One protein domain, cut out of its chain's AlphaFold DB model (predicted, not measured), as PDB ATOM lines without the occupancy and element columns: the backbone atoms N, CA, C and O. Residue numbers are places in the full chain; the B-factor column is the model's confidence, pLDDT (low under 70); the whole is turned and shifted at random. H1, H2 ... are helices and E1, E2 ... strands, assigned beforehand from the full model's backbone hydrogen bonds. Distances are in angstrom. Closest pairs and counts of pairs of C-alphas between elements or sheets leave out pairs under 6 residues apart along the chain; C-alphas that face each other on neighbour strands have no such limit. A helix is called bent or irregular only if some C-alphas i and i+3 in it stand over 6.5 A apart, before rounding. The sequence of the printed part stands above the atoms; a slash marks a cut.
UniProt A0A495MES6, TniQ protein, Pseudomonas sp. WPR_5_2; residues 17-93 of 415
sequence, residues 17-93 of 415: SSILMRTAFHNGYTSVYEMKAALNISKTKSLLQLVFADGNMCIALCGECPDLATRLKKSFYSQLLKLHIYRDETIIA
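Overview. This is residues 17 to 93 of the 415 residues of the protein "TniQ protein" of Pseudomonas sp. WPR_5_2 (UniProt A0A495MES6). A helical hairpin, H5 folding back on H4, and a second pair of short helices, H1 and H2, set steeply to each other, make a cluster that is joined only loosely, with H2 close to H4 and the small helix H3 at a corner with H4. From this cluster the link after H5 runs out and folds back into the strand E1, and residues 82 to 87 stick out at its tip. The printed part has 77 residues, with five named helices and one named strand in the order H1, H2, H3, H4, H5, E1, and its class is mostly helix. It is compact, with a radius of gyration of the C-alphas of 12.7 A and spans of 39 by 27 by 19 A.

Arrangement. H5, residues 66 to 75, and H4, residues 56 to 64, form a helical hairpin: they touch and run opposite ways at a shallow tilt of 32 degrees, their closest C-alphas, those of Cys 62 and Ala 69, being 4.4 A apart. H3, residues 47 to 50, and H4 touch only at the corner, where the C-alphas of Leu 50 and Met 57, their closest, are 5.6 A apart. H2, residues 32 to 38, is close to H4 but not clearly touching, the closest C-alphas, those of Lys 36 and Met 57, being 7.3 A apart. H1, residues 17 to 26, touches H2 and runs the same way at a steep tilt of 57 degrees, with the C-alphas of Ala 24 and Val 32 closest at 5.5 A. H1 is only just apart from H3, at 8.1 A. E1, residues 89 to 92, pairs with no named strand, but its residues 90 to 91 pair antiparallel with residues 78 to 79. H5 and E1 are only just apart, at 8.4 A. In H1, H2 and H4 every O i to N i+4 pair is within hydrogen-bond range, in H5 4 of 6 are, and H3 is too short for such a pair.

Along the chain. H1 begins at C-alpha 17 (68.936, -36.504, 174.136) and is 14.5 A long. H2 is 9.9 A long, H3 5.8 A and H4 12.3 A. H5, 14.8 A long, is irregular, with C-alphas 67 and 70 lying 7.5 A apart; it ends at C-alpha 75 (78.576, -35.873, 170.917). E1 is 9.6 A long and ends at C-alpha 92 (78.364, -44.233, 170.268).

Size, cuts and confidence. The two C-alphas farthest apart, those of Gly 28 and Ile 85, are 39.3 A apart. Residues 63 to 68, of which 66 to 68 belong to H5, and residues 82 to 87 stand free. The link from H5 to E1, with 13 residues, is long. The printed part has no cut. Its mean pLDDT is 86.8, and residues 43 to 47 and 81 to 88 are under 70.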
ATOM      1  N   SER A  17      70.260 -36.792 173.579       94.81
ATOM      2  CA  SER A  17      68.936 -36.504 174.136       94.81
ATOM      3  C   SER A  17      68.979 -35.403 175.205       94.81
ATOM      4  O   SER A  17      68.131 -34.512 175.186       94.81
ATOM      5  N   SER A  18      69.999 -35.404 176.069       96.12
ATOM      6  CA  SER A  18      70.230 -34.361 177.077       96.12
ATOM      7  C   SER A  18      70.539 -32.998 176.458       96.12
ATOM      8  O   SER A  18      69.906 -32.002 176.811       96.12
ATOM      9  N   ILE A  19      71.433 -32.959 175.460       97.19
ATOM     10  CA  ILE A  19      71.784 -31.729 174.728       97.19
ATOM     11  C   ILE A  19      70.524 -31.100 174.120       97.19
ATOM     12  O   ILE A  19      70.306 -29.890 174.223       97.19
ATOM     13  N   LEU A  20      69.661 -31.924 173.518       96.25
ATOM     14  CA  LEU A  20      68.402 -31.471 172.926       96.25
ATOM     15  C   LEU A  20      67.414 -30.947 173.968       96.25
ATOM     16  O   LEU A  20      66.779 -29.926 173.721       96.25
ATOM     17  N   MET A  21      67.284 -31.616 175.115       95.81
ATOM     18  CA  MET A  21      66.405 -31.165 176.199       95.81
ATOM     19  C   MET A  21      66.842 -29.810 176.757       95.81
ATOM     20  O   MET A  21      66.014 -28.910 176.876       95.81
ATOM     21  N   ARG A  22      68.138 -29.646 177.041       96.56
ATOM     22  CA  ARG A  22      68.698 -28.385 177.550       96.56
ATOM     23  C   ARG A  22      68.561 -27.262 176.531       96.56
ATOM     24  O   ARG A  22      68.155 -26.160 176.884       96.56
ATOM     25  N   THR A  23      68.844 -27.550 175.260       96.81
ATOM     26  CA  THR A  23      68.657 -26.575 174.178       96.81
ATOM     27  C   THR A  23      67.195 -26.147 174.083       96.81
ATOM     28  O   THR A  23      66.920 -24.954 174.046       96.81
ATOM     29  N   ALA A  24      66.250 -27.091 174.100       95.88
ATOM     30  CA  ALA A  24      64.828 -26.768 174.031       95.88
ATOM     31  C   ALA A  24      64.389 -25.881 175.207       95.88
ATOM     32  O   ALA A  24      63.782 -24.834 174.991       95.88
ATOM     33  N   PHE A  25      64.763 -26.262 176.430       95.75
ATOM     34  CA  PHE A  25      64.400 -25.535 177.643       95.75
ATOM     35  C   PHE A  25      64.910 -24.088 177.649       95.75
ATOM     36  O   PHE A  25      64.126 -23.162 177.838       95.75
ATOM     37  N   HIS A  26      66.198 -23.871 177.372       96.56
ATOM     38  CA  HIS A  26      66.792 -22.530 177.404       96.56
ATOM     39  C   HIS A  26      66.333 -21.609 176.262       96.56
ATOM     40  O   HIS A  26      66.583 -20.409 176.320       96.56
ATOM     41  N   ASN A  27      65.645 -22.139 175.247       96.56
ATOM     42  CA  ASN A  27      64.977 -21.339 174.216       96.56
ATOM     43  C   ASN A  27      63.463 -21.188 174.463       96.56
ATOM     44  O   ASN A  27      62.747 -20.729 173.579       96.56
ATOM     45  N   GLY A  28      62.963 -21.576 175.640       95.56
ATOM     46  CA  GLY A  28      61.559 -21.399 176.019       95.56
ATOM     47  C   GLY A  28      60.591 -22.420 175.418       95.56
ATOM     48  O   GLY A  28      59.382 -22.238 175.520       95.56
ATOM     49  N   TYR A  29      61.087 -23.503 174.811       94.94
ATOM     50  CA  TYR A  29      60.225 -24.557 174.282       94.94
ATOM     51  C   TYR A  29      59.768 -25.518 175.382       94.94
ATOM     52  O   TYR A  29      60.559 -25.999 176.196       94.94
ATOM     53  N   THR A  30      58.495 -25.908 175.329       92.50
ATOM     54  CA  THR A  30      57.873 -26.885 176.237       92.50
ATOM     55  C   THR A  30      58.150 -28.338 175.844       92.50
ATOM     56  O   THR A  30      57.590 -29.271 176.418       92.50
ATOM     57  N   SER A  31      58.984 -28.579 174.832       93.25
ATOM     58  CA  SER A  31      59.530 -29.901 174.518       93.25
ATOM     59  C   SER A  31      60.542 -29.825 173.379       93.25
ATOM     60  O   SER A  31      60.547 -28.894 172.573       93.25
ATOM     61  N   VAL A  32      61.323 -30.896 173.211       93.62
ATOM     62  CA  VAL A  32      62.136 -31.091 171.999       93.62
ATOM     63  C   VAL A  32      61.251 -31.183 170.750       93.62
ATOM     64  O   VAL A  32      61.675 -30.805 169.659       93.62
ATOM     65  N   TYR A  33      60.010 -31.666 170.882       91.44
ATOM     66  CA  TYR A  33      59.057 -31.704 169.771       91.44
ATOM     67  C   TYR A  33      58.640 -30.320 169.286       91.44
ATOM     68  O   TYR A  33      58.546 -30.113 168.077       91.44
ATOM     69  N   GLU A  34      58.403 -29.398 170.211       92.62
ATOM     70  CA  GLU A  34      58.049 -28.022 169.886       92.62
ATOM     71  C   GLU A  34      59.233 -27.293 169.251       92.62
ATOM     72  O   GLU A  34      59.081 -26.733 168.168       92.62
ATOM     73  N   MET A  35      60.435 -27.427 169.828       94.62
ATOM     74  CA  MET A  35      61.666 -26.903 169.225       94.62
ATOM     75  C   MET A  35      61.857 -27.436 167.798       94.62
ATOM     76  O   MET A  35      62.112 -26.682 166.864       94.62
ATOM     77  N   LYS A  36      61.675 -28.745 167.597       92.69
ATOM     78  CA  LYS A  36      61.750 -29.372 166.271       92.69
ATOM     79  C   LYS A  36      60.765 -28.743 165.280       92.69
ATOM     80  O   LYS A  36      61.127 -28.539 164.122       92.69
ATOM     81  N   ALA A  37      59.528 -28.499 165.712       91.12
ATOM     82  CA  ALA A  37      58.500 -27.893 164.876       91.12
ATOM     83  C   ALA A  37      58.853 -26.440 164.521       91.12
ATOM     84  O   ALA A  37      58.768 -26.077 163.352       91.12
ATOM     85  N   ALA A  38      59.326 -25.655 165.493       92.94
ATOM     86  CA  ALA A  38      59.756 -24.271 165.290       92.94
ATOM     87  C   ALA A  38      60.949 -24.149 164.324       92.94
ATOM     88  O   ALA A  38      61.016 -23.212 163.534       92.94
ATOM     89  N   LEU A  39      61.850 -25.137 164.326       92.44
ATOM     90  CA  LEU A  39      62.973 -25.235 163.384       92.44
ATOM     91  C   LEU A  39      62.575 -25.767 161.993       92.44
ATOM     92  O   LEU A  39      63.446 -26.049 161.174       92.44
ATOM     93  N   ASN A  40      61.278 -25.955 161.713       90.56
ATOM     94  CA  ASN A  40      60.762 -26.503 160.451       90.56
ATOM     95  C   ASN A  40      61.362 -27.871 160.067       90.56
ATOM     96  O   ASN A  40      61.425 -28.246 158.893       90.56
ATOM     97  N   ILE A  41      61.784 -28.666 161.054       89.19
ATOM     98  CA  ILE A  41      62.335 -29.995 160.799       89.19
ATOM     99  C   ILE A  41      61.171 -30.955 160.541       89.19
ATOM    100  O   ILE A  41      60.389 -31.279 161.440       89.19
ATOM    101  N   SER A  42      61.081 -31.447 159.304       78.75
ATOM    102  CA  SER A  42      60.007 -32.323 158.824       78.75
ATOM    103  C   SER A  42      59.801 -33.590 159.678       78.75
ATOM    104  O   SER A  42      60.601 -33.964 160.551       78.75
ATOM    105  N   LYS A  43      58.674 -34.286 159.462       67.06
ATOM    106  CA  LYS A  43      58.347 -35.540 160.163       67.06
ATOM    107  C   LYS A  43      59.415 -36.613 159.886       67.06
ATOM    108  O   LYS A  43      59.331 -37.366 158.924       67.06
ATOM    109  N   THR A  44      60.413 -36.694 160.764       64.75
ATOM    110  CA  THR A  44      61.373 -37.798 160.848       64.75
ATOM    111  C   THR A  44      60.634 -39.126 161.010       64.75
ATOM    112  O   THR A  44      59.779 -39.268 161.887       64.75
ATOM    113  N   LYS A  45      60.961 -40.111 160.163       60.00
ATOM    114  CA  LYS A  45      60.338 -41.448 160.198       60.00
ATOM    115  C   LYS A  45      60.737 -42.240 161.448       60.00
ATOM    116  O   LYS A  45      60.015 -43.145 161.852       60.00
ATOM    117  N   SER A  46      61.872 -41.903 162.066       68.88
ATOM    118  CA  SER A  46      62.379 -42.554 163.275       68.88
ATOM    119  C   SER A  46      62.791 -41.530 164.329       68.88
ATOM    120  O   SER A  46      63.399 -40.506 164.022       68.88
ATOM    121  N   LEU A  47      62.484 -41.828 165.593       64.31
ATOM    122  CA  LEU A  47      62.886 -41.018 166.747       64.31
ATOM    123  C   LEU A  47      64.407 -40.990 166.938       64.31
ATOM    124  O   LEU A  47      64.933 -40.020 167.469       64.31
ATOM    125  N   LEU A  48      65.106 -42.021 166.461       71.56
ATOM    126  CA  LEU A  48      66.563 -42.111 166.560       71.56
ATOM    127  C   LEU A  48      67.274 -41.165 165.582       71.56
ATOM    128  O   LEU A  48      68.395 -40.760 165.845       71.56
ATOM    129  N   GLN A  49      66.587 -40.682 164.539       80.31
ATOM    130  CA  GLN A  49      67.132 -39.636 163.662       80.31
ATOM    131  C   GLN A  49      67.365 -38.303 164.382       80.31
ATOM    132  O   GLN A  49      68.091 -37.461 163.867       80.31
ATOM    133  N   LEU A  50      66.747 -38.083 165.549       87.88
ATOM    134  CA  LEU A  50      66.970 -36.858 166.318       87.88
ATOM    135  C   LEU A  50      68.327 -36.851 167.022       87.88
ATOM    136  O   LEU A  50      68.855 -35.776 167.263       87.88
ATOM    137  N   VAL A  51      68.879 -38.024 167.339       91.94
ATOM    138  CA  VAL A  51      70.128 -38.159 168.106       91.94
ATOM    139  C   VAL A  51      71.342 -38.448 167.220       91.94
ATOM    140  O   VAL A  51      72.440 -38.641 167.739       91.94
ATOM    141  N   PHE A  52      71.159 -38.463 165.895       91.69
ATOM    142  CA  PHE A  52      72.237 -38.697 164.938       91.69
ATOM    143  C   PHE A  52      72.925 -37.412 164.474       91.69
ATOM    144  O   PHE A  52      72.281 -36.381 164.285       91.69
ATOM    145  N   ALA A  53      74.235 -37.501 164.256       91.94
ATOM    146  CA  ALA A  53      75.113 -36.412 163.848       91.94
ATOM    147  C   ALA A  53      74.816 -35.932 162.420       91.94
ATOM    148  O   ALA A  53      74.994 -34.757 162.110       91.94
ATOM    149  N   ASP A  54      74.315 -36.821 161.559       88.38
ATOM    150  CA  ASP A  54      73.786 -36.492 160.232       88.38
ATOM    151  C   ASP A  54      72.263 -36.269 160.233       88.38
ATOM    152  O   ASP A  54      71.652 -36.065 159.184       88.38
ATOM    153  N   GLY A  55      71.641 -36.299 161.412       89.00
ATOM    154  CA  GLY A  55      70.233 -36.000 161.596       89.00
ATOM    155  C   GLY A  55      69.949 -34.506 161.469       89.00
ATOM    156  O   GLY A  55      70.741 -33.661 161.890       89.00
ATOM    157  N   ASN A  56      68.757 -34.173 160.964       91.12
ATOM    158  CA  ASN A  56      68.324 -32.785 160.755       91.12
ATOM    159  C   ASN A  56      68.433 -31.917 162.018       91.12
ATOM    160  O   ASN A  56      68.639 -30.714 161.912       91.12
ATOM    161  N   MET A  57      68.301 -32.520 163.203       93.56
ATOM    162  CA  MET A  57      68.436 -31.790 164.459       93.56
ATOM    163  C   MET A  57      69.882 -31.356 164.713       93.56
ATOM    164  O   MET A  57      70.117 -30.179 164.955       93.56
ATOM    165  N   CYS A  58      70.861 -32.262 164.593       95.25
ATOM    166  CA  CYS A  58      72.271 -31.895 164.737       95.25
ATOM    167  C   CYS A  58      72.681 -30.859 163.682       95.25
ATOM    168  O   CYS A  58      73.353 -29.887 164.012       95.25
ATOM    169  N   ILE A  59      72.235 -31.036 162.432       94.25
ATOM    170  CA  ILE A  59      72.506 -30.095 161.336       94.25
ATOM    171  C   ILE A  59      71.966 -28.698 161.669       94.25
ATOM    172  O   ILE A  59      72.701 -27.723 161.521       94.25
ATOM    173  N   ALA A  60      70.726 -28.600 162.161       95.00
ATOM    174  CA  ALA A  60      70.136 -27.327 162.565       95.00
ATOM    175  C   ALA A  60      70.938 -26.662 163.695       95.00
ATOM    176  O   ALA A  60      71.318 -25.503 163.568       95.00
ATOM    177  N   LEU A  61      71.291 -27.404 164.753       96.50
ATOM    178  CA  LEU A  61      72.085 -26.861 165.863       96.50
ATOM    179  C   LEU A  61      73.477 -26.386 165.421       96.50
ATOM    180  O   LEU A  61      73.935 -25.335 165.865       96.50
ATOM    181  N   CYS A  62      74.141 -27.125 164.527       96.38
ATOM    182  CA  CYS A  62      75.415 -26.699 163.944       96.38
ATOM    183  C   CYS A  62      75.274 -25.424 163.096       96.38
ATOM    184  O   CYS A  62      76.203 -24.626 163.064       96.38
ATOM    185  N   GLY A  63      74.142 -25.235 162.410       95.00
ATOM    186  CA  GLY A  63      73.858 -24.016 161.648       95.00
ATOM    187  C   GLY A  63      73.585 -22.803 162.542       95.00
ATOM    188  O   GLY A  63      74.053 -21.707 162.251       95.00
ATOM    189  N   GLU A  64      72.880 -23.004 163.658       95.69
ATOM    190  CA  GLU A  64      72.583 -21.957 164.648       95.69
ATOM    191  C   GLU A  64      73.836 -21.515 165.431       95.69
ATOM    192  O   GLU A  64      73.975 -20.340 165.793       95.69
ATOM    193  N   CYS A  65      74.779 -22.439 165.663       95.88
ATOM    194  CA  CYS A  65      76.041 -22.176 166.356       95.88
ATOM    195  C   CYS A  65      77.239 -22.890 165.686       95.88
ATOM    196  O   CYS A  65      77.660 -23.961 166.144       95.88
ATOM    197  N   PRO A  66      77.823 -22.301 164.621       95.94
ATOM    198  CA  PRO A  66      78.942 -22.895 163.882       95.94
ATOM    199  C   PRO A  66      80.180 -23.193 164.739       95.94
ATOM    200  O   PRO A  66      80.794 -24.246 164.569       95.94
ATOM    201  N   ASP A  67      80.492 -22.336 165.716       96.50
ATOM    202  CA  ASP A  67      81.648 -22.502 166.615       96.50
ATOM    203  C   ASP A  67      81.563 -23.786 167.459       96.50
ATOM    204  O   ASP A  67      82.576 -24.366 167.856       96.50
ATOM    205  N   LEU A  68      80.345 -24.275 167.711       96.38
ATOM    206  CA  LEU A  68      80.093 -25.492 168.479       96.38
ATOM    207  C   LEU A  68      79.926 -26.737 167.588       96.38
ATOM    208  O   LEU A  68      79.857 -27.858 168.099       96.38
ATOM    209  N   ALA A  69      79.892 -26.581 166.260       96.62
ATOM    210  CA  ALA A  69      79.499 -27.637 165.329       96.62
ATOM    211  C   ALA A  69      80.343 -28.914 165.459       96.62
ATOM    212  O   ALA A  69      79.797 -30.018 165.492       96.62
ATOM    213  N   THR A  70      81.666 -28.786 165.586       96.75
ATOM    214  CA  THR A  70      82.573 -29.936 165.746       96.75
ATOM    215  C   THR A  70      82.284 -30.711 167.031       96.75
ATOM    216  O   THR A  70      82.237 -31.942 167.020       96.75
ATOM    217  N   ARG A  71      82.034 -30.000 168.137       96.50
ATOM    218  CA  ARG A  71      81.719 -30.616 169.434       96.50
ATOM    219  C   ARG A  71      80.356 -31.303 169.404       96.50
ATOM    220  O   ARG A  71      80.255 -32.438 169.852       96.50
ATOM    221  N   LEU A  72      79.342 -30.662 168.817       96.56
ATOM    222  CA  LEU A  72      78.010 -31.251 168.643       96.56
ATOM    223  C   LEU A  72      78.071 -32.545 167.833       96.56
ATOM    224  O   LEU A  72      77.600 -33.577 168.300       96.56
ATOM    225  N   LYS A  73      78.713 -32.523 166.660       95.19
ATOM    226  CA  LYS A  73      78.837 -33.714 165.806       95.19
ATOM    227  C   LYS A  73      79.525 -34.875 166.521       95.19
ATOM    228  O   LYS A  73      79.113 -36.011 166.333       95.19
ATOM    229  N   LYS A  74      80.538 -34.595 167.353       94.88
ATOM    230  CA  LYS A  74      81.239 -35.618 168.146       94.88
ATOM    231  C   LYS A  74      80.362 -36.211 169.256       94.88
ATOM    232  O   LYS A  74      80.506 -37.388 169.570       94.88
ATOM    233  N   SER A  75      79.483 -35.412 169.858       95.25
ATOM    234  CA  SER A  75      78.576 -35.873 170.917       95.25
ATOM    235  C   SER A  75      77.349 -36.613 170.380       95.25
ATOM    236  O   SER A  75      76.784 -37.438 171.093       95.25
ATOM    237  N   PHE A  76      76.933 -36.340 169.141       95.69
ATOM    238  CA  PHE A  76      75.828 -37.036 168.481       95.69
ATOM    239  C   PHE A  76      76.251 -38.404 167.933       95.69
ATOM    240  O   PHE A  76      77.403 -38.637 167.576       95.69
ATOM    241  N   TYR A  77      75.301 -39.335 167.863       94.31
ATOM    242  CA  TYR A  77      75.570 -40.694 167.394       94.31
ATOM    243  C   TYR A  77      75.724 -40.727 165.875       94.31
ATOM    244  O   TYR A  77      75.157 -39.897 165.177       94.31
ATOM    245  N   SER A  78      76.453 -41.690 165.322       90.31
ATOM    246  CA  SER A  78      76.606 -41.808 163.860       90.31
ATOM    247  C   SER A  78      76.144 -43.170 163.361       90.31
ATOM    248  O   SER A  78      76.223 -44.149 164.092       90.31
ATOM    249  N   GLN A  79      75.655 -43.258 162.124       83.81
ATOM    250  CA  GLN A  79      75.264 -44.530 161.507       83.81
ATOM    251  C   GLN A  79      76.342 -44.976 160.515       83.81
ATOM    252  O   GLN A  79      76.717 -44.203 159.634       83.81
ATOM    253  N   LEU A  80      76.832 -46.216 160.638       73.00
ATOM    254  CA  LEU A  80      77.937 -46.711 159.801       73.00
ATOM    255  C   LEU A  80      77.501 -46.983 158.348       73.00
ATOM    256  O   LEU A  80      78.256 -46.739 157.412       73.00
ATOM    257  N   LEU A  81      76.266 -47.452 158.139       64.62
ATOM    258  CA  LEU A  81      75.712 -47.756 156.818       64.62
ATOM    259  C   LEU A  81      74.322 -47.127 156.668       64.62
ATOM    260  O   LEU A  81      73.393 -47.482 157.387       64.62
ATOM    261  N   LYS A  82      74.158 -46.215 155.699       59.47
ATOM    262  CA  LYS A  82      72.857 -45.586 155.373       59.47
ATOM    263  C   LYS A  82      71.940 -46.482 154.529       59.47
ATOM    264  O   LYS A  82      70.785 -46.136 154.276       59.47
ATOM    265  N   LEU A  83      72.444 -47.627 154.068       50.50
ATOM    266  CA  LEU A  83      71.684 -48.573 153.256       50.50
ATOM    267  C   LEU A  83      70.707 -49.337 154.158       50.50
ATOM    268  O   LEU A  83      71.120 -49.998 155.101       50.50
ATOM    269  N   HIS A  84      69.409 -49.246 153.848       46.50
ATOM    270  CA  HIS A  84      68.242 -49.761 154.592       46.50
ATOM    271  C   HIS A  84      68.184 -51.292 154.822       46.50
ATOM    272  O   HIS A  84      67.113 -51.857 155.051       46.50
ATOM    273  N   ILE A  85      69.311 -51.998 154.749       45.66
ATOM    274  CA  ILE A  85      69.376 -53.452 154.653       45.66
ATOM    275  C   ILE A  85      70.116 -54.015 155.884       45.66
ATOM    276  O   ILE A  85      71.248 -54.473 155.837       45.66
ATOM    277  N   TYR A  86      69.386 -54.027 157.002       46.56
ATOM    278  CA  TYR A  86      69.394 -55.078 158.036       46.56
ATOM    279  C   TYR A  86      70.512 -55.193 159.084       46.56
ATOM    280  O   TYR A  86      70.381 -56.071 159.943       46.56
ATOM    281  N   ARG A  87      71.511 -54.312 159.153       52.72
ATOM    282  CA  ARG A  87      72.423 -54.239 160.316       52.72
ATOM    283  C   ARG A  87      72.815 -52.795 160.605       52.72
ATOM    284  O   ARG A  87      73.915 -52.373 160.281       52.72
ATOM    285  N   ASP A  88      71.886 -52.040 161.187       68.88
ATOM    286  CA  ASP A  88      72.170 -50.669 161.608       68.88
ATOM    287  C   ASP A  88      73.153 -50.715 162.786       68.88
ATOM    288  O   ASP A  88      72.794 -50.968 163.936       68.88
ATOM    289  N   GLU A  89      74.429 -50.553 162.477       82.75
ATOM    290  CA  GLU A  89      75.473 -50.310 163.457       82.75
ATOM    291  C   GLU A  89      75.524 -48.809 163.739       82.75
ATOM    292  O   GLU A  89      75.530 -47.978 162.824       82.75
ATOM    293  N   THR A  90      75.478 -48.465 165.023       88.44
ATOM    294  CA  THR A  90      75.509 -47.087 165.511       88.44
ATOM    295  C   THR A  90      76.834 -46.846 166.207       88.44
ATOM    296  O   THR A  90      77.224 -47.632 167.057       88.44
ATOM    297  N   ILE A  91      77.513 -45.756 165.890       93.00
ATOM    298  CA  ILE A  91      78.711 -45.327 166.599       93.00
ATOM    299  C   ILE A  91      78.274 -44.474 167.790       93.00
ATOM    300  O   ILE A  91      77.637 -43.431 167.607       93.00
ATOM    301  N   ILE A  92      78.616 -44.920 168.997       94.62
ATOM    302  CA  ILE A  92      78.364 -44.233 170.268       94.62
ATOM    303  C   ILE A  92      79.693 -44.132 171.005       94.62
ATOM    304  O   ILE A  92      80.339 -45.150 171.226       94.62
ATOM    305  N   ALA A  93      80.111 -42.913 171.360       94.06
ATOM    306  CA  ALA A  93      81.376 -42.663 172.059       94.06
ATOM    307  C   ALA A  93      82.583 -43.401 171.426       94.06
ATOM    308  O   ALA A  93      83.425 -43.966 172.111       94.06
TER     309      ALA A  93